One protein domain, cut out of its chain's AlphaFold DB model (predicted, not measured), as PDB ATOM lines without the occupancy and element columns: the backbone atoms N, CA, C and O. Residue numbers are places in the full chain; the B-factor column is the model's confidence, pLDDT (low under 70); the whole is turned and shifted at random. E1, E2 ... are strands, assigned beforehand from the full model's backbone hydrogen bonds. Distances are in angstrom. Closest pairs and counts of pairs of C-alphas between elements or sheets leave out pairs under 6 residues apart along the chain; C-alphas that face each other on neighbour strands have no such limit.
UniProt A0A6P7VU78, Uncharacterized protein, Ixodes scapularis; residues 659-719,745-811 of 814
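What this domain is: This is residues 659 to 719 and 745 to 811 of the 814 residues of an uncharacterized protein of Ixodes scapularis (UniProt A0A6P7VU78). Two four-stranded sheets stand face to face as a sandwich, their strands running nearly in line, at 22 degrees from one sheet to the other. Each half of the printed part gives strands to both layers: E1 and E4 lie side by side over E2 and E3, and E8 and E5 over E7 and E6. You have 128 printed residues with eight named strands, E1 to E8 in order, and no named helix, so the class is all strand. The orders are E1 E4 E8 E5 and E2 E3 E7 E6, both all antiparallel. The whole is compact, with a radius of gyration of the C-alphas of 14.7 A, and elongated, spanning 46 by 28 by 24 A.

Where its parts are: Find C-alpha 659 at (123.878, -0.478, -35.981); from there E1, residues 659 to 666, runs 22.0 A. Next come E2, residues 673 to 681, 25.9 A, and E3, residues 695 to 704, also 25.9 A. E4, residues 709 to 717, runs 26.0 A to C-alpha 717 at (127.035, -3.697, -38.024). Beyond the cut, look for E5, residues 749 to 757, 25.8 A; E6, residues 765 to 772, 23.6 A; and E7, residues 788 to 795, 23.1 A. E8, residues 802 to 810, runs 25.9 A to C-alpha 810 at (97.980, -19.818, -32.008).

How they stand to each other: Begin at edge strand E1, where N 662 and O 714 of E4 are within hydrogen-bond range at 2.9 A. Beside E4 you find E8, with N 711 and O 806 at 2.9 A, and then edge strand E5, with N 753 and O 807 at 2.8 A. In the other sheet, E2 and E3 form a hairpin, with N 678 and O 698 at 2.9 A. E3 and E7 are antiparallel neighbours at 159 degrees, with N 697 and O 792 at 2.8 A. E6 and E7 form a second hairpin, with N 771 and O 789 at 2.8 A. Between the sheets, the closest C-alphas of E1 and E2 are those of Gly 666 and Val 673, 6.9 A apart. E2 and E4 are only just apart, at 8.2 A.

The domain as a whole: Asn 692 and Lys 745 hold the two C-alphas farthest apart, 46.3 A. Residues 720 to 744 are not printed, and C-alphas 719 and 745 are 43.1 A apart across this cut. The links E2 to E3 and E6 to E7 are long, with 13 and 15 residues. Mean pLDDT of the printed part is 88.0; residues 718 to 719, 745 to 746 and 780 are under 70.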
ATOM      1  N   ILE A 659     124.723   0.606 -35.503       85.38
ATOM      2  CA  ILE A 659     123.878  -0.478 -35.981       85.38
ATOM      3  C   ILE A 659     122.535   0.122 -36.382       85.38
ATOM      4  O   ILE A 659     121.924   0.885 -35.627       85.38
ATOM      5  N   VAL A 660     122.080  -0.234 -37.579       85.44
ATOM      6  CA  VAL A 660     120.709   0.009 -38.024       85.44
ATOM      7  C   VAL A 660     119.950  -1.303 -37.812       85.44
ATOM      8  O   VAL A 660     120.350  -2.313 -38.393       85.44
ATOM      9  N   PRO A 661     118.917  -1.345 -36.954       84.62
ATOM     10  CA  PRO A 661     118.059  -2.516 -36.862       84.62
ATOM     11  C   PRO A 661     117.226  -2.629 -38.139       84.62
ATOM     12  O   PRO A 661     116.429  -1.740 -38.436       84.62
ATOM     13  N   ASP A 662     117.383  -3.734 -38.855       89.12
ATOM     14  CA  ASP A 662     116.406  -4.178 -39.840       89.12
ATOM     15  C   ASP A 662     115.273  -4.923 -39.111       89.12
ATOM     16  O   ASP A 662     115.512  -5.673 -38.158       89.12
ATOM     17  N   ILE A 663     114.027  -4.652 -39.499       90.00
ATOM     18  CA  ILE A 663     112.827  -5.036 -38.747       90.00
ATOM     19  C   ILE A 663     111.792  -5.607 -39.715       90.00
ATOM     20  O   ILE A 663     110.935  -4.896 -40.237       90.00
ATOM     21  N   ALA A 664     111.848  -6.921 -39.911       91.69
ATOM     22  CA  ALA A 664     110.875  -7.649 -40.711       91.69
ATOM     23  C   ALA A 664     109.710  -8.115 -39.825       91.69
ATOM     24  O   ALA A 664     109.894  -8.902 -38.892       91.69
ATOM     25  N   ILE A 665     108.498  -7.646 -40.127       91.12
ATOM     26  CA  ILE A 665     107.261  -8.048 -39.447       91.12
ATOM     27  C   ILE A 665     106.341  -8.675 -40.489       91.12
ATOM     28  O   ILE A 665     106.012  -8.036 -41.484       91.12
ATOM     29  N   GLY A 666     105.951  -9.933 -40.279       89.00
ATOM     30  CA  GLY A 666     105.174 -10.695 -41.254       89.00
ATOM     31  C   GLY A 666     104.227 -11.706 -40.617       89.00
ATOM     32  O   GLY A 666     104.490 -12.250 -39.544       89.00
ATOM     33  N   THR A 667     103.124 -11.970 -41.308       87.31
ATOM     34  CA  THR A 667     101.961 -12.743 -40.836       87.31
ATOM     35  C   THR A 667     101.883 -14.161 -41.432       87.31
ATOM     36  O   THR A 667     100.812 -14.760 -41.569       87.31
ATOM     37  N   GLY A 668     103.033 -14.686 -41.874       78.75
ATOM     38  CA  GLY A 668     103.079 -15.797 -42.829       78.75
ATOM     39  C   GLY A 668     102.332 -15.446 -44.125       78.75
ATOM     40  O   GLY A 668     102.068 -14.277 -44.400       78.75
ATOM     41  N   ASN A 669     101.913 -16.456 -44.886       79.00
ATOM     42  CA  ASN A 669     101.143 -16.266 -46.124       79.00
ATOM     43  C   ASN A 669      99.659 -15.891 -45.875       79.00
ATOM     44  O   ASN A 669      98.853 -15.966 -46.796       79.00
ATOM     45  N   SER A 670      99.269 -15.561 -44.633       74.56
ATOM     46  CA  SER A 670      97.887 -15.734 -44.142       74.56
ATOM     47  C   SER A 670      97.153 -14.468 -43.678       74.56
ATOM     48  O   SER A 670      96.016 -14.568 -43.231       74.56
ATOM     49  N   GLY A 671      97.751 -13.273 -43.758       84.69
ATOM     50  CA  GLY A 671      97.050 -12.053 -43.339       84.69
ATOM     51  C   GLY A 671      97.877 -10.773 -43.394       84.69
ATOM     52  O   GLY A 671      99.027 -10.779 -43.830       84.69
ATOM     53  N   HIS A 672      97.290  -9.679 -42.909       88.00
ATOM     54  CA  HIS A 672      97.909  -8.353 -42.802       88.00
ATOM     55  C   HIS A 672      98.296  -8.035 -41.346       88.00
ATOM     56  O   HIS A 672      97.649  -8.508 -40.409       88.00
ATOM     57  N   VAL A 673      99.311  -7.188 -41.145       91.44
ATOM     58  CA  VAL A 673      99.740  -6.682 -39.831       91.44
ATOM     59  C   VAL A 673     100.016  -5.179 -39.885       91.44
ATOM     60  O   VAL A 673     100.749  -4.708 -40.746       91.44
ATOM     61  N   SER A 674      99.437  -4.422 -38.947       92.44
ATOM     62  CA  SER A 674      99.805  -3.022 -38.700       92.44
ATOM     63  C   SER A 674     100.676  -2.933 -37.451       92.44
ATOM     64  O   SER A 674     100.250  -3.305 -36.350       92.44
ATOM     65  N   SER A 675     101.897  -2.429 -37.612       93.81
ATOM     66  CA  SER A 675     102.880  -2.333 -36.536       93.81
ATOM     67  C   SER A 675     103.780  -1.114 -36.682       93.81
ATOM     68  O   SER A 675     104.193  -0.767 -37.786       93.81
ATOM     69  N   ARG A 676     104.149  -0.506 -35.551       94.62
ATOM     70  CA  ARG A 676     105.115   0.593 -35.477       94.62
ATOM     71  C   ARG A 676     106.200   0.258 -34.465       94.62
ATOM     72  O   ARG A 676     105.892   0.039 -33.293       94.62
ATOM     73  N   THR A 677     107.456   0.302 -34.897       95.00
ATOM     74  CA  THR A 677     108.610   0.156 -34.006       95.00
ATOM     75  C   THR A 677     109.270   1.499 -33.733       95.00
ATOM     76  O   THR A 677     109.415   2.335 -34.623       95.00
ATOM     77  N   GLN A 678     109.676   1.702 -32.485       95.81
ATOM     78  CA  GLN A 678     110.527   2.798 -32.043       95.81
ATOM     79  C   GLN A 678     111.745   2.219 -31.326       95.81
ATOM     80  O   GLN A 678     111.641   1.223 -30.612       95.81
ATOM     81  N   ILE A 679     112.899   2.850 -31.516       95.25
ATOM     82  CA  ILE A 679     114.160   2.445 -30.900       95.25
ATOM     83  C   ILE A 679     114.565   3.554 -29.934       95.25
ATOM     84  O   ILE A 679     114.526   4.732 -30.292       95.25
ATOM     85  N   PHE A 680     114.946   3.184 -28.717       95.19
ATOM     86  CA  PHE A 680     115.381   4.109 -27.679       95.19
ATOM     87  C   PHE A 680     116.775   3.729 -27.189       95.19
ATOM     88  O   PHE A 680     116.990   2.601 -26.743       95.19
ATOM     89  N   GLN A 681     117.708   4.676 -27.211       94.38
ATOM     90  CA  GLN A 681     119.047   4.526 -26.646       94.38
ATOM     91  C   GLN A 681     119.224   5.557 -25.531       94.38
ATOM     92  O   GLN A 681     118.926   6.735 -25.712       94.38
ATOM     93  N   ASN A 682     119.638   5.103 -24.344       90.94
ATOM     94  CA  ASN A 682     119.733   5.934 -23.132       90.94
ATOM     95  C   ASN A 682     118.438   6.723 -22.809       90.94
ATOM     96  O   ASN A 682     118.491   7.836 -22.299       90.94
ATOM     97  N   GLY A 683     117.269   6.155 -23.133       89.31
ATOM     98  CA  GLY A 683     115.952   6.779 -22.929       89.31
ATOM     99  C   GLY A 683     115.496   7.745 -24.033       89.31
ATOM    100  O   GLY A 683     114.334   8.141 -24.029       89.31
ATOM    101  N   MET A 684     116.353   8.077 -25.003       90.38
ATOM    102  CA  MET A 684     116.034   8.986 -26.111       90.38
ATOM    103  C   MET A 684     115.690   8.211 -27.394       90.38
ATOM    104  O   MET A 684     116.343   7.200 -27.666       90.38
ATOM    105  N   PRO A 685     114.713   8.661 -28.210       92.88
ATOM    106  CA  PRO A 685     114.458   8.082 -29.528       92.88
ATOM    107  C   PRO A 685     115.706   8.148 -30.416       92.88
ATOM    108  O   PRO A 685     116.342   9.196 -30.516       92.88
ATOM    109  N   ALA A 686     116.038   7.047 -31.084       91.56
ATOM    110  CA  ALA A 686     117.211   6.936 -31.945       91.56
ATOM    111  C   ALA A 686     116.855   6.241 -33.269       91.56
ATOM    112  O   ALA A 686     116.070   5.300 -33.291       91.56
ATOM    113  N   SER A 687     117.443   6.683 -34.382       88.62
ATOM    114  CA  SER A 687     117.330   6.009 -35.692       88.62
ATOM    115  C   SER A 687     118.463   5.009 -35.951       88.62
ATOM    116  O   SER A 687     118.341   4.138 -36.807       88.62
ATOM    117  N   ARG A 688     119.564   5.122 -35.201       89.44
ATOM    118  CA  ARG A 688     120.723   4.220 -35.202       89.44
ATOM    119  C   ARG A 688     121.145   3.979 -33.759       89.44
ATOM    120  O   ARG A 688     121.049   4.902 -32.953       89.44
ATOM    121  N   VAL A 689     121.637   2.786 -33.437       90.62
ATOM    122  CA  VAL A 689     122.114   2.459 -32.084       90.62
ATOM    123  C   VAL A 689     123.618   2.227 -32.070       90.62
ATOM    124  O   VAL A 689     124.166   1.518 -32.908       90.62
ATOM    125  N   ASN A 690     124.301   2.820 -31.098       89.50
ATOM    126  CA  ASN A 690     125.693   2.526 -30.791       89.50
ATOM    127  C   ASN A 690     125.809   1.075 -30.302       89.50
ATOM    128  O   ASN A 690     125.162   0.700 -29.322       89.50
ATOM    129  N   ALA A 691     126.653   0.278 -30.961       84.94
ATOM    130  CA  ALA A 691     126.800  -1.153 -30.694       84.94
ATOM    131  C   ALA A 691     127.327  -1.506 -29.286       84.94
ATOM    132  O   ALA A 691     127.203  -2.652 -28.852       84.94
ATOM    133  N   ASN A 692     127.919  -0.537 -28.583       87.44
ATOM    134  CA  ASN A 692     128.502  -0.701 -27.249       87.44
ATOM    135  C   ASN A 692     127.601  -0.168 -26.120       87.44
ATOM    136  O   ASN A 692     128.043  -0.085 -24.977       87.44
ATOM    137  N   GLN A 693     126.362   0.224 -26.425       91.06
ATOM    138  CA  GLN A 693     125.410   0.774 -25.460       91.06
ATOM    139  C   GLN A 693     124.114  -0.038 -25.429       91.06
ATOM    140  O   GLN A 693     123.678  -0.579 -26.445       91.06
ATOM    141  N   ASP A 694     123.471  -0.069 -24.261       93.62
ATOM    142  CA  ASP A 694     122.113  -0.588 -24.107       93.62
ATOM    143  C   ASP A 694     121.133   0.168 -25.021       93.62
ATOM    144  O   ASP A 694     121.197   1.394 -25.170       93.62
ATOM    145  N   PHE A 695     120.158  -0.552 -25.572       95.25
ATOM    146  CA  PHE A 695     119.008   0.053 -26.241       95.25
ATOM    147  C   PHE A 695     117.739  -0.773 -26.015       95.25
ATOM    148  O   PHE A 695     117.773  -1.935 -25.604       95.25
ATOM    149  N   THR A 696     116.596  -0.135 -26.244       96.44
ATOM    150  CA  THR A 696     115.262  -0.720 -26.094       96.44
ATOM    151  C   THR A 696     114.489  -0.561 -27.395       96.44
ATOM    152  O   THR A 696     114.359   0.545 -27.915       96.44
ATOM    153  N   LEU A 697     113.965  -1.665 -27.911       95.50
ATOM    154  CA  LEU A 697     113.044  -1.713 -29.041       95.50
ATOM    155  C   LEU A 697     111.621  -1.784 -28.487       95.50
ATOM    156  O   LEU A 697     111.315  -2.667 -27.685       95.50
ATOM    157  N   ILE A 698     110.757  -0.867 -28.910       95.50
ATOM    158  CA  ILE A 698     109.337  -0.834 -28.555       95.50
ATOM    159  C   ILE A 698     108.538  -1.013 -29.842       95.50
ATOM    160  O   ILE A 698     108.410  -0.078 -30.631       95.50
ATOM    161  N   THR A 699     107.997  -2.211 -30.049       95.94
ATOM    162  CA  THR A 699     107.152  -2.535 -31.205       95.94
ATOM    163  C   THR A 699     105.707  -2.640 -30.763       95.94
ATOM    164  O   THR A 699     105.328  -3.541 -30.017       95.94
ATOM    165  N   ARG A 700     104.897  -1.698 -31.232       95.75
ATOM    166  CA  ARG A 700     103.453  -1.633 -31.022       95.75
ATOM    167  C   ARG A 700     102.771  -2.305 -32.209       95.75
ATOM    168  O   ARG A 700     102.875  -1.803 -33.325       95.75
ATOM    169  N   VAL A 701     102.096  -3.425 -31.973       94.25
ATOM    170  CA  VAL A 701     101.292  -4.139 -32.974       94.25
ATOM    171  C   VAL A 701      99.836  -3.771 -32.728       94.25
ATOM    172  O   VAL A 701      99.282  -4.099 -31.682       94.25
ATOM    173  N   GLN A 702      99.230  -3.047 -33.668       91.19
ATOM    174  CA  GLN A 702      97.866  -2.529 -33.526       91.19
ATOM    175  C   GLN A 702      96.820  -3.608 -33.810       91.19
ATOM    176  O   GLN A 702      95.846  -3.735 -33.074       91.19
ATOM    177  N   LYS A 703      97.034  -4.368 -34.889       86.94
ATOM    178  CA  LYS A 703      96.175  -5.461 -35.351       86.94
ATOM    179  C   LYS A 703      96.994  -6.404 -36.229       86.94
ATOM    180  O   LYS A 703      97.813  -5.931 -37.020       86.94
ATOM    181  N   PHE A 704      96.750  -7.706 -36.120       89.31
ATOM    182  CA  PHE A 704      97.216  -8.687 -37.095       89.31
ATOM    183  C   PHE A 704      96.144  -9.756 -37.326       89.31
ATOM    184  O   PHE A 704      95.527 -10.228 -36.375       89.31
ATOM    185  N   ASP A 705      95.936 -10.130 -38.588       85.38
ATOM    186  CA  ASP A 705      94.850 -11.030 -39.008       85.38
ATOM    187  C   ASP A 705      95.370 -12.376 -39.565       85.38
ATOM    188  O   ASP A 705      94.684 -13.028 -40.344       85.38
ATOM    189  N   GLY A 706      96.595 -12.780 -39.206       84.88
ATOM    190  CA  GLY A 706      97.229 -14.027 -39.667       84.88
ATOM    191  C   GLY A 706      97.161 -15.193 -38.670       84.88
ATOM    192  O   GLY A 706      96.928 -15.010 -37.474       84.88
ATOM    193  N   ASP A 707      97.429 -16.405 -39.161       85.31
ATOM    194  CA  ASP A 707      97.605 -17.632 -38.357       85.31
ATOM    195  C   ASP A 707      98.946 -17.671 -37.610       85.31
ATOM    196  O   ASP A 707      99.121 -18.430 -36.660       85.31
ATOM    197  N   LEU A 708      99.895 -16.841 -38.033       87.44
ATOM    198  CA  LEU A 708     101.227 -16.699 -37.466       87.44
ATOM    199  C   LEU A 708     101.559 -15.210 -37.429       87.44
ATOM    200  O   LEU A 708     101.267 -14.503 -38.389       87.44
ATOM    201  N   LEU A 709     102.232 -14.731 -36.384       90.00
ATOM    202  CA  LEU A 709     102.932 -13.446 -36.433       90.00
ATOM    203  C   LEU A 709     104.408 -13.675 -36.111       90.00
ATOM    204  O   LEU A 709     104.744 -14.227 -35.065       90.00
ATOM    205  N   SER A 710     105.279 -13.242 -37.019       91.06
ATOM    206  CA  SER A 710     106.731 -13.285 -36.884       91.06
ATOM    207  C   SER A 710     107.270 -11.856 -36.878       91.06
ATOM    208  O   SER A 710     107.177 -11.161 -37.888       91.06
ATOM    209  N   ILE A 711     107.854 -11.423 -35.760       91.69
ATOM    210  CA  ILE A 711     108.639 -10.183 -35.675       91.69
ATOM    211  C   ILE A 711     110.111 -10.585 -35.598       91.69
ATOM    212  O   ILE A 711     110.522 -11.216 -34.625       91.69
ATOM    213  N   ASN A 712     110.892 -10.238 -36.615       92.62
ATOM    214  CA  ASN A 712     112.316 -10.532 -36.718       92.62
ATOM    215  C   ASN A 712     113.123  -9.226 -36.700       92.62
ATOM    216  O   ASN A 712     113.019  -8.419 -37.624       92.62
ATOM    217  N   TYR A 713     113.934  -9.036 -35.660       92.38
ATOM    218  CA  TYR A 713     114.901  -7.943 -35.579       92.38
ATOM    219  C   TYR A 713     116.280  -8.469 -35.969       92.38
ATOM    220  O   TYR A 713     116.824  -9.328 -35.274       92.38
ATOM    221  N   THR A 714     116.858  -7.922 -37.038       90.44
ATOM    222  CA  THR A 714     118.218  -8.236 -37.488       90.44
ATOM    223  C   THR A 714     119.106  -7.011 -37.284       90.44
ATOM    224  O   THR A 714     118.945  -5.980 -37.930       90.44
ATOM    225  N   LEU A 715     120.041  -7.107 -36.343       89.12
ATOM    226  CA  LEU A 715     120.924  -6.014 -35.936       89.12
ATOM    227  C   LEU A 715     122.300  -6.192 -36.580       89.12
ATOM    228  O   LEU A 715     123.153  -6.873 -36.015       89.12
ATOM    229  N   ASN A 716     122.519  -5.585 -37.748       86.00
ATOM    230  CA  ASN A 716     123.778  -5.696 -38.491       86.00
ATOM    231  C   ASN A 716     124.682  -4.467 -38.290       86.00
ATOM    232  O   ASN A 716     124.227  -3.322 -38.269       86.00
ATOM    233  N   ARG A 717     125.988  -4.719 -38.155       73.06
ATOM    234  CA  ARG A 717     127.035  -3.697 -38.024       73.06
ATOM    235  C   ARG A 717     127.475  -3.236 -39.413       73.06
ATOM    236  O   ARG A 717     128.215  -3.951 -40.071       73.06
ATOM    237  N   ASP A 718     126.992  -2.055 -39.794       60.09
ATOM    238  CA  ASP A 718     127.258  -1.330 -41.044       60.09
ATOM    239  C   ASP A 718     126.984  -2.103 -42.352       60.09
ATOM    240  O   ASP A 718     127.822  -2.814 -42.898       60.09
ATOM    241  N   ALA A 719     125.797  -1.868 -42.920       49.06
ATOM    242  CA  ALA A 719     125.404  -2.310 -44.260       49.06
ATOM    243  C   ALA A 719     125.877  -1.332 -45.362       49.06
ATOM    244  O   ALA A 719     125.094  -0.913 -46.210       49.06
ATOM    245  N   LYS A 745      85.887 -15.056 -36.470       58.41
ATOM    246  CA  LYS A 745      85.100 -14.676 -35.272       58.41
ATOM    247  C   LYS A 745      85.602 -15.265 -33.950       58.41
ATOM    248  O   LYS A 745      85.147 -14.825 -32.895       58.41
ATOM    249  N   ALA A 746      86.525 -16.225 -33.973       62.47
ATOM    250  CA  ALA A 746      87.108 -16.761 -32.748       62.47
ATOM    251  C   ALA A 746      88.190 -15.809 -32.211       62.47
ATOM    252  O   ALA A 746      89.105 -15.428 -32.939       62.47
ATOM    253  N   VAL A 747      88.120 -15.455 -30.924       70.44
ATOM    254  CA  VAL A 747      89.190 -14.706 -30.245       70.44
ATOM    255  C   VAL A 747      90.415 -15.610 -30.117       70.44
ATOM    256  O   VAL A 747      90.532 -16.412 -29.189       70.44
ATOM    257  N   ARG A 748      91.328 -15.496 -31.081       81.06
ATOM    258  CA  ARG A 748      92.572 -16.259 -31.115       81.06
ATOM    259  C   ARG A 748      93.560 -15.674 -30.108       81.06
ATOM    260  O   ARG A 748      93.992 -14.527 -30.231       81.06
ATOM    261  N   ARG A 749      93.943 -16.480 -29.117       86.69
ATOM    262  CA  ARG A 749      95.069 -16.179 -28.224       86.69
ATOM    263  C   ARG A 749      96.334 -16.810 -28.782       86.69
ATOM    264  O   ARG A 749      96.307 -17.958 -29.209       86.69
ATOM    265  N   PHE A 750      97.444 -16.088 -28.730       88.75
ATOM    266  CA  PHE A 750      98.724 -16.534 -29.264       88.75
ATOM    267  C   PHE A 750      99.787 -16.601 -28.176       88.75
ATOM    268  O   PHE A 750      99.982 -15.647 -27.419       88.75
ATOM    269  N   ARG A 751     100.526 -17.709 -28.115       89.12
ATOM    270  CA  ARG A 751     101.660 -17.865 -27.205       89.12
ATOM    271  C   ARG A 751     102.939 -17.349 -27.876       89.12
ATOM    272  O   ARG A 751     103.278 -17.827 -28.959       89.12
ATOM    273  N   PRO A 752     103.672 -16.408 -27.257       90.06
ATOM    274  CA  PRO A 752     104.955 -15.957 -27.776       90.06
ATOM    275  C   PRO A 752     106.024 -17.043 -27.586       90.06
ATOM    276  O   PRO A 752     106.281 -17.488 -26.465       90.06
ATOM    277  N   LYS A 753     106.682 -17.433 -28.677       90.00
ATOM    278  CA  LYS A 753     107.954 -18.162 -28.687       90.00
ATOM    279  C   LYS A 753     109.057 -17.165 -29.044       90.00
ATOM    280  O   LYS A 753     108.956 -16.486 -30.064       90.00
ATOM    281  N   ILE A 754     110.080 -17.061 -28.201       90.75
ATOM    282  CA  ILE A 754     111.205 -16.137 -28.390       90.75
ATOM    283  C   ILE A 754     112.435 -16.959 -28.764       90.75
ATOM    284  O   ILE A 754     112.849 -17.831 -28.001       90.75
ATOM    285  N   GLU A 755     113.013 -16.681 -29.925       91.44
ATOM    286  CA  GLU A 755     114.260 -17.276 -30.402       91.44
ATOM    287  C   GLU A 755     115.308 -16.162 -30.504       91.44
ATOM    288  O   GLU A 755     115.104 -15.161 -31.191       91.44
ATOM    289  N   VAL A 756     116.425 -16.313 -29.788       91.81
ATOM    290  CA  VAL A 756     117.534 -15.346 -29.775       91.81
ATOM    291  C   VAL A 756     118.775 -16.037 -30.322       91.81
ATOM    292  O   VAL A 756     119.245 -17.009 -29.732       91.81
ATOM    293  N   ASN A 757     119.325 -15.533 -31.426       90.88
ATOM    294  CA  ASN A 757     120.580 -16.022 -31.991       90.88
ATOM    295  C   ASN A 757     121.653 -14.927 -31.913       90.88
ATOM    296  O   ASN A 757     121.623 -13.943 -32.654       90.88
ATOM    297  N   SER A 758     122.600 -15.117 -30.992       87.38
ATOM    298  CA  SER A 758     123.670 -14.178 -30.631       87.38
ATOM    299  C   SER A 758     125.031 -14.486 -31.276       87.38
ATOM    300  O   SER A 758     126.058 -13.971 -30.822       87.38
ATOM    301  N   GLY A 759     125.093 -15.376 -32.278       80.12
ATOM    302  CA  GLY A 759     126.340 -15.676 -32.998       80.12
ATOM    303  C   GLY A 759     127.470 -16.180 -32.085       80.12
ATOM    304  O   GLY A 759     128.576 -15.637 -32.094       80.12
ATOM    305  N   LYS A 760     127.177 -17.193 -31.255       78.88
ATOM    306  CA  LYS A 760     128.064 -17.765 -30.213       78.88
ATOM    307  C   LYS A 760     128.448 -16.813 -29.061       78.88
ATOM    308  O   LYS A 760     129.223 -17.219 -28.197       78.88
ATOM    309  N   SER A 761     127.934 -15.580 -29.000       78.44
ATOM    310  CA  SER A 761     128.194 -14.686 -27.863       78.44
ATOM    311  C   SER A 761     127.358 -15.080 -26.643       78.44
ATOM    312  O   SER A 761     126.129 -15.125 -26.725       78.44
ATOM    313  N   LYS A 762     128.019 -15.339 -25.507       82.12
ATOM    314  CA  LYS A 762     127.365 -15.611 -24.212       82.12
ATOM    315  C   LYS A 762     127.013 -14.336 -23.432       82.12
ATOM    316  O   LYS A 762     126.227 -14.407 -22.496       82.12
ATOM    317  N   ASP A 763     127.561 -13.189 -23.835       87.25
ATOM    318  CA  ASP A 763     127.504 -11.939 -23.060       87.25
ATOM    319  C   ASP A 763     126.342 -11.012 -23.461       87.25
ATOM    320  O   ASP A 763     126.068 -10.024 -22.772       87.25
ATOM    321  N   ILE A 764     125.659 -11.327 -24.569       89.25
ATOM    322  CA  ILE A 764     124.477 -10.601 -25.048       89.25
ATOM    323  C   ILE A 764     123.265 -11.054 -24.234       89.25
ATOM    324  O   ILE A 764     122.818 -12.195 -24.353       89.25
ATOM    325  N   VAL A 765     122.698 -10.139 -23.446       91.06
ATOM    326  CA  VAL A 765     121.470 -10.386 -22.680       91.06
ATOM    327  C   VAL A 765     120.310  -9.671 -23.362       91.06
ATOM    328  O   VAL A 765     120.310  -8.445 -23.490       91.06
ATOM    329  N   VAL A 766     119.310 -10.445 -23.780       93.19
ATOM    330  CA  VAL A 766     118.037  -9.947 -24.311       93.19
ATOM    331  C   VAL A 766     116.964 -10.187 -23.257       93.19
ATOM    332  O   VAL A 766     116.781 -11.316 -22.808       93.19
ATOM    333  N   ASN A 767     116.268  -9.128 -22.852       93.62
ATOM    334  CA  ASN A 767     115.176  -9.200 -21.888       93.62
ATOM    335  C   ASN A 767     113.914  -8.598 -22.510       93.62
ATOM    336  O   ASN A 767     113.942  -7.458 -22.982       93.62
ATOM    337  N   THR A 768     112.818  -9.357 -22.514       93.75
ATOM    338  CA  THR A 768     111.607  -8.989 -23.251       93.75
ATOM    339  C   THR A 768     110.372  -9.059 -22.385       93.75
ATOM    340  O   THR A 768     110.117 -10.049 -21.703       93.75
ATOM    341  N   GLN A 769     109.561  -8.013 -22.482       94.50
ATOM    342  CA  GLN A 769     108.263  -7.915 -21.841       94.50
ATOM    343  C   GLN A 769     107.206  -7.610 -22.899       94.50
ATOM    344  O   GLN A 769     107.421  -6.794 -23.795       94.50
ATOM    345  N   ILE A 770     106.060  -8.277 -22.802       94.19
ATOM    346  CA  ILE A 770     104.928  -8.072 -23.705       94.19
ATOM    347  C   ILE A 770     103.784  -7.507 -22.872       94.19
ATOM    348  O   ILE A 770     103.465  -8.052 -21.819       94.19
ATOM    349  N   TYR A 771     103.184  -6.413 -23.329       94.56
ATOM    350  CA  TYR A 771     102.112  -5.708 -22.635       94.56
ATOM    351  C   TYR A 771     100.853  -5.647 -23.498       94.56
ATOM    352  O   TYR A 771     100.920  -5.254 -24.660       94.56
ATOM    353  N   GLN A 772      99.698  -5.952 -22.912       93.19
ATOM    354  CA  GLN A 772      98.380  -5.762 -23.522       93.19
ATOM    355  C   GLN A 772      97.525  -4.971 -22.521       93.19
ATOM    356  O   GLN A 772      97.499  -5.285 -21.332       93.19
ATOM    357  N   TYR A 773      96.916  -3.866 -22.966       88.88
ATOM    358  CA  TYR A 773      96.248  -2.874 -22.094       88.88
ATOM    359  C   TYR A 773      97.090  -2.352 -20.918       88.88
ATOM    360  O   TYR A 773      96.590  -2.168 -19.808       88.88
ATOM    361  N   GLY A 774      98.393  -2.151 -21.134       86.81
ATOM    362  CA  GLY A 774      99.306  -1.683 -20.085       86.81
ATOM    363  C   GLY A 774      99.561  -2.698 -18.961       86.81
ATOM    364  O   GLY A 774     100.238  -2.365 -17.993       86.81
ATOM    365  N   ARG A 775      99.069  -3.939 -19.081       87.81
ATOM    366  CA  ARG A 775      99.378  -5.043 -18.163       87.81
ATOM    367  C   ARG A 775     100.375  -5.999 -18.819       87.81
ATOM    368  O   ARG A 775     100.232  -6.260 -20.014       87.81
ATOM    369  N   PRO A 776     101.371  -6.523 -18.081       90.56
ATOM    370  CA  PRO A 776     102.262  -7.541 -18.616       90.56
ATOM    371  C   PRO A 776     101.450  -8.799 -18.932       90.56
ATOM    372  O   PRO A 776     100.695  -9.295 -18.093       90.56
ATOM    373  N   VAL A 777     101.585  -9.299 -20.155       88.50
ATOM    374  CA  VAL A 777     100.928 -10.524 -20.604       88.50
ATOM    375  C   VAL A 777     101.685 -11.698 -19.995       88.50
ATOM    376  O   VAL A 777     102.873 -11.887 -20.250       88.50
ATOM    377  N   SER A 778     101.002 -12.472 -19.153       74.94
ATOM    378  CA  SER A 778     101.541 -13.719 -18.615       74.94
ATOM    379  C   SER A 778     101.655 -14.784 -19.719       74.94
ATOM    380  O   SER A 778     101.306 -14.565 -20.879       74.94
ATOM    381  N   SER A 779     102.090 -15.994 -19.368       72.44
ATOM    382  CA  SER A 779     102.140 -17.143 -20.287       72.44
ATOM    383  C   SER A 779     100.791 -17.524 -20.936       72.44
ATOM    384  O   SER A 779     100.785 -18.346 -21.850       72.44
ATOM    385  N   ALA A 780      99.675 -16.913 -20.513       69.50
ATOM    386  CA  ALA A 780      98.316 -17.094 -21.039       69.50
ATOM    387  C   ALA A 780      98.078 -16.574 -22.478       69.50
ATOM    388  O   ALA A 780      97.020 -16.846 -23.049       69.50
ATOM    389  N   GLY A 781      99.046 -15.865 -23.070       86.00
ATOM    390  CA  GLY A 781      99.027 -15.470 -24.481       86.00
ATOM    391  C   GLY A 781      98.347 -14.128 -24.784       86.00
ATOM    392  O   GLY A 781      97.665 -13.540 -23.947       86.00
ATOM    393  N   VAL A 782      98.575 -13.645 -26.005       90.31
ATOM    394  CA  VAL A 782      98.136 -12.344 -26.537       90.31
ATOM    395  C   VAL A 782      96.912 -12.534 -27.430       90.31
ATOM    396  O   VAL A 782      96.931 -13.383 -28.315       90.31
ATOM    397  N   ASP A 783      95.862 -11.742 -27.237       89.00
ATOM    398  CA  ASP A 783      94.689 -11.709 -28.129       89.00
ATOM    399  C   ASP A 783      95.008 -10.903 -29.405       89.00
ATOM    400  O   ASP A 783      95.437  -9.752 -29.297       89.00
ATOM    401  N   SER A 784      94.817 -11.482 -30.600       86.19
ATOM    402  CA  SER A 784      95.136 -10.819 -31.882       86.19
ATOM    403  C   SER A 784      94.194  -9.684 -32.274       86.19
ATOM    404  O   SER A 784      94.562  -8.827 -33.078       86.19
ATOM    405  N   THR A 785      92.990  -9.638 -31.698       85.94
ATOM    406  CA  THR A 785      91.986  -8.605 -32.000       85.94
ATOM    407  C   THR A 785      92.295  -7.261 -31.328       85.94
ATOM    408  O   THR A 785      91.545  -6.298 -31.487       85.94
ATOM    409  N   ARG A 786      93.387  -7.183 -30.553       89.31
ATOM    410  CA  ARG A 786      93.668  -6.106 -29.600       89.31
ATOM    411  C   ARG A 786      95.128  -5.664 -29.671       89.31
ATOM    412  O   ARG A 786      96.033  -6.495 -29.694       89.31
ATOM    413  N   GLU A 787      95.353  -4.356 -29.590       93.00
ATOM    414  CA  GLU A 787      96.700  -3.778 -29.583       93.00
ATOM    415  C   GLU A 787      97.561  -4.328 -28.431       93.00
ATOM    416  O   GLU A 787      97.124  -4.406 -27.277       93.00
ATOM    417  N   PHE A 788      98.813  -4.663 -28.741       95.12
ATOM    418  CA  PHE A 788      99.823  -5.046 -27.759       95.12
ATOM    419  C   PHE A 788     101.193  -4.453 -28.102       95.12
ATOM    420  O   PHE A 788     101.461  -4.019 -29.225       95.12
ATOM    421  N   VAL A 789     102.073  -4.407 -27.104       95.81
ATOM    422  CA  VAL A 789     103.404  -3.806 -27.200       95.81
ATOM    423  C   VAL A 789     104.454  -4.821 -26.769       95.81
ATOM    424  O   VAL A 789     104.400  -5.341 -25.657       95.81
ATOM    425  N   VAL A 790     105.427  -5.078 -27.639       95.25
ATOM    426  CA  VAL A 790     106.628  -5.866 -27.343       95.25
ATOM    427  C   VAL A 790     107.758  -4.896 -27.011       95.25
ATOM    428  O   VAL A 790     108.162  -4.100 -27.858       95.25
ATOM    429  N   ILE A 791     108.269  -4.965 -25.784       95.50
ATOM    430  CA  ILE A 791     109.401  -4.171 -25.297       95.50
ATOM    431  C   ILE A 791     110.595  -5.111 -25.151       95.50
ATOM    432  O   ILE A 791     110.612  -5.958 -24.261       95.50
ATOM    433  N   THR A 792     111.585  -4.975 -26.032       95.38
ATOM    434  CA  THR A 792     112.822  -5.772 -26.028       95.38
ATOM    435  C   THR A 792     113.989  -4.887 -25.615       95.38
ATOM    436  O   THR A 792     114.337  -3.962 -26.346       95.38
ATOM    437  N   ARG A 793     114.624  -5.168 -24.478       95.06
ATOM    438  CA  ARG A 793     115.874  -4.520 -24.066       95.06
ATOM    439  C   ARG A 793     117.057  -5.413 -24.426       95.06
ATOM    440  O   ARG A 793     117.075  -6.589 -24.066       95.06
ATOM    441  N   VAL A 794     118.034  -4.845 -25.127       93.44
ATOM    442  CA  VAL A 794     119.263  -5.526 -25.546       93.44
ATOM    443  C   VAL A 794     120.443  -4.910 -24.806       93.44
ATOM    444  O   VAL A 794     120.615  -3.690 -24.806       93.44
ATOM    445  N   HIS A 795     121.254  -5.768 -24.191       93.44
ATOM    446  CA  HIS A 795     122.472  -5.409 -23.476       93.44
ATOM    447  C   HIS A 795     123.708  -5.987 -24.175       93.44
ATOM    448  O   HIS A 795     123.658  -7.098 -24.703       93.44
ATOM    449  N   ASN A 796     124.834  -5.267 -24.104       87.81
ATOM    450  CA  ASN A 796     126.163  -5.736 -24.526       87.81
ATOM    451  C   ASN A 796     126.250  -6.286 -25.967       87.81
ATOM    452  O   ASN A 796     126.900  -7.302 -26.200       87.81
ATOM    453  N   LEU A 797     125.640  -5.621 -26.953       86.56
ATOM    454  CA  LEU A 797     125.648  -6.094 -28.348       86.56
ATOM    455  C   LEU A 797     127.071  -6.224 -28.951       86.56
ATOM    456  O   LEU A 797     127.282  -7.034 -29.854       86.56
ATOM    457  N   GLN A 798     128.052  -5.463 -28.442       84.94
ATOM    458  CA  GLN A 798     129.496  -5.547 -28.753       84.94
ATOM    459  C   GLN A 798     129.838  -5.563 -30.260       84.94
ATOM    460  O   GLN A 798     130.876  -6.074 -30.684       84.94
ATOM    461  N   GLY A 799     128.961  -5.011 -31.101       79.12
ATOM    462  CA  GLY A 799     129.153  -4.983 -32.549       79.12
ATOM    463  C   GLY A 799     129.159  -6.360 -33.218       79.12
ATOM    464  O   GLY A 799     129.860  -6.519 -34.219       79.12
ATOM    465  N   ARG A 800     128.416  -7.334 -32.677       83.94
ATOM    466  CA  ARG A 800     128.120  -8.624 -33.323       83.94
ATOM    467  C   ARG A 800     126.701  -8.624 -33.906       83.94
ATOM    468  O   ARG A 800     125.850  -7.916 -33.368       83.94
ATOM    469  N   PRO A 801     126.425  -9.411 -34.962       86.88
ATOM    470  CA  PRO A 801     125.064  -9.575 -35.452       86.88
ATOM    471  C   PRO A 801     124.194 -10.252 -34.389       86.88
ATOM    472  O   PRO A 801     124.589 -11.261 -33.800       86.88
ATOM    473  N   LEU A 802     123.005  -9.700 -34.161       91.19
ATOM    474  CA  LEU A 802     121.991 -10.276 -33.281       91.19
ATOM    475  C   LEU A 802     120.687 -10.425 -34.059       91.19
ATOM    476  O   LEU A 802     120.167  -9.447 -34.597       91.19
ATOM    477  N   ASN A 803     120.164 -11.647 -34.090       93.69
ATOM    478  CA  ASN A 803     118.838 -11.941 -34.610       93.69
ATOM    479  C   ASN A 803     117.905 -12.276 -33.437       93.69
ATOM    480  O   ASN A 803     118.222 -13.143 -32.617       93.69
ATOM    481  N   ILE A 804     116.777 -11.571 -33.343       92.00
ATOM    482  CA  ILE A 804     115.740 -11.821 -32.339       92.00
ATOM    483  C   ILE A 804     114.424 -12.065 -33.069       92.00
ATOM    484  O   ILE A 804     113.857 -11.139 -33.655       92.00
ATOM    485  N   ARG A 805     113.915 -13.294 -32.992       93.50
ATOM    486  CA  ARG A 805     112.670 -13.707 -33.633       93.50
ATOM    487  C   ARG A 805     111.593 -13.999 -32.593       93.50
ATOM    488  O   ARG A 805     111.727 -14.896 -31.764       93.50
ATOM    489  N   TYR A 806     110.496 -13.262 -32.681       92.44
ATOM    490  CA  TYR A 806     109.266 -13.513 -31.940       92.44
ATOM    491  C   TYR A 806     108.277 -14.205 -32.851       92.44
ATOM    492  O   TYR A 806     107.823 -13.603 -33.819       92.44
ATOM    493  N   THR A 807     107.925 -15.437 -32.515       91.38
ATOM    494  CA  THR A 807     106.922 -16.219 -33.232       91.38
ATOM    495  C   THR A 807     105.712 -16.395 -32.326       91.38
ATOM    496  O   THR A 807     105.778 -17.092 -31.315       91.38
ATOM    497  N   PHE A 808     104.604 -15.750 -32.667       89.88
ATOM    498  CA  PHE A 808     103.332 -15.884 -31.969       89.88
ATOM    499  C   PHE A 808     102.573 -17.056 -32.589       89.88
ATOM    500  O   PHE A 808     102.105 -16.961 -33.723       89.88
ATOM    501  N   LEU A 809     102.496 -18.169 -31.856       89.00
ATOM    502  CA  LEU A 809     101.800 -19.385 -32.279       89.00
ATOM    503  C   LEU A 809     100.371 -19.382 -31.722       89.00
ATOM    504  O   LEU A 809     100.207 -19.044 -30.545       89.00
ATOM    505  N   PRO A 810      99.345 -19.752 -32.505       86.38
ATOM    506  CA  PRO A 810      97.980 -19.818 -32.008       86.38
ATOM    507  C   PRO A 810      97.896 -20.885 -30.914       86.38
ATOM    508  O   PRO A 810      98.407 -21.995 -31.064       86.38
ATOM    509  N   LEU A 811      97.261 -20.547 -29.794       86.06
ATOM    510  CA  LEU A 811      96.867 -21.531 -28.797       86.06
ATOM    511  C   LEU A 811      95.695 -22.317 -29.378       86.06
ATOM    512  O   LEU A 811      94.574 -21.810 -29.436       86.06
TER     513      LEU A 811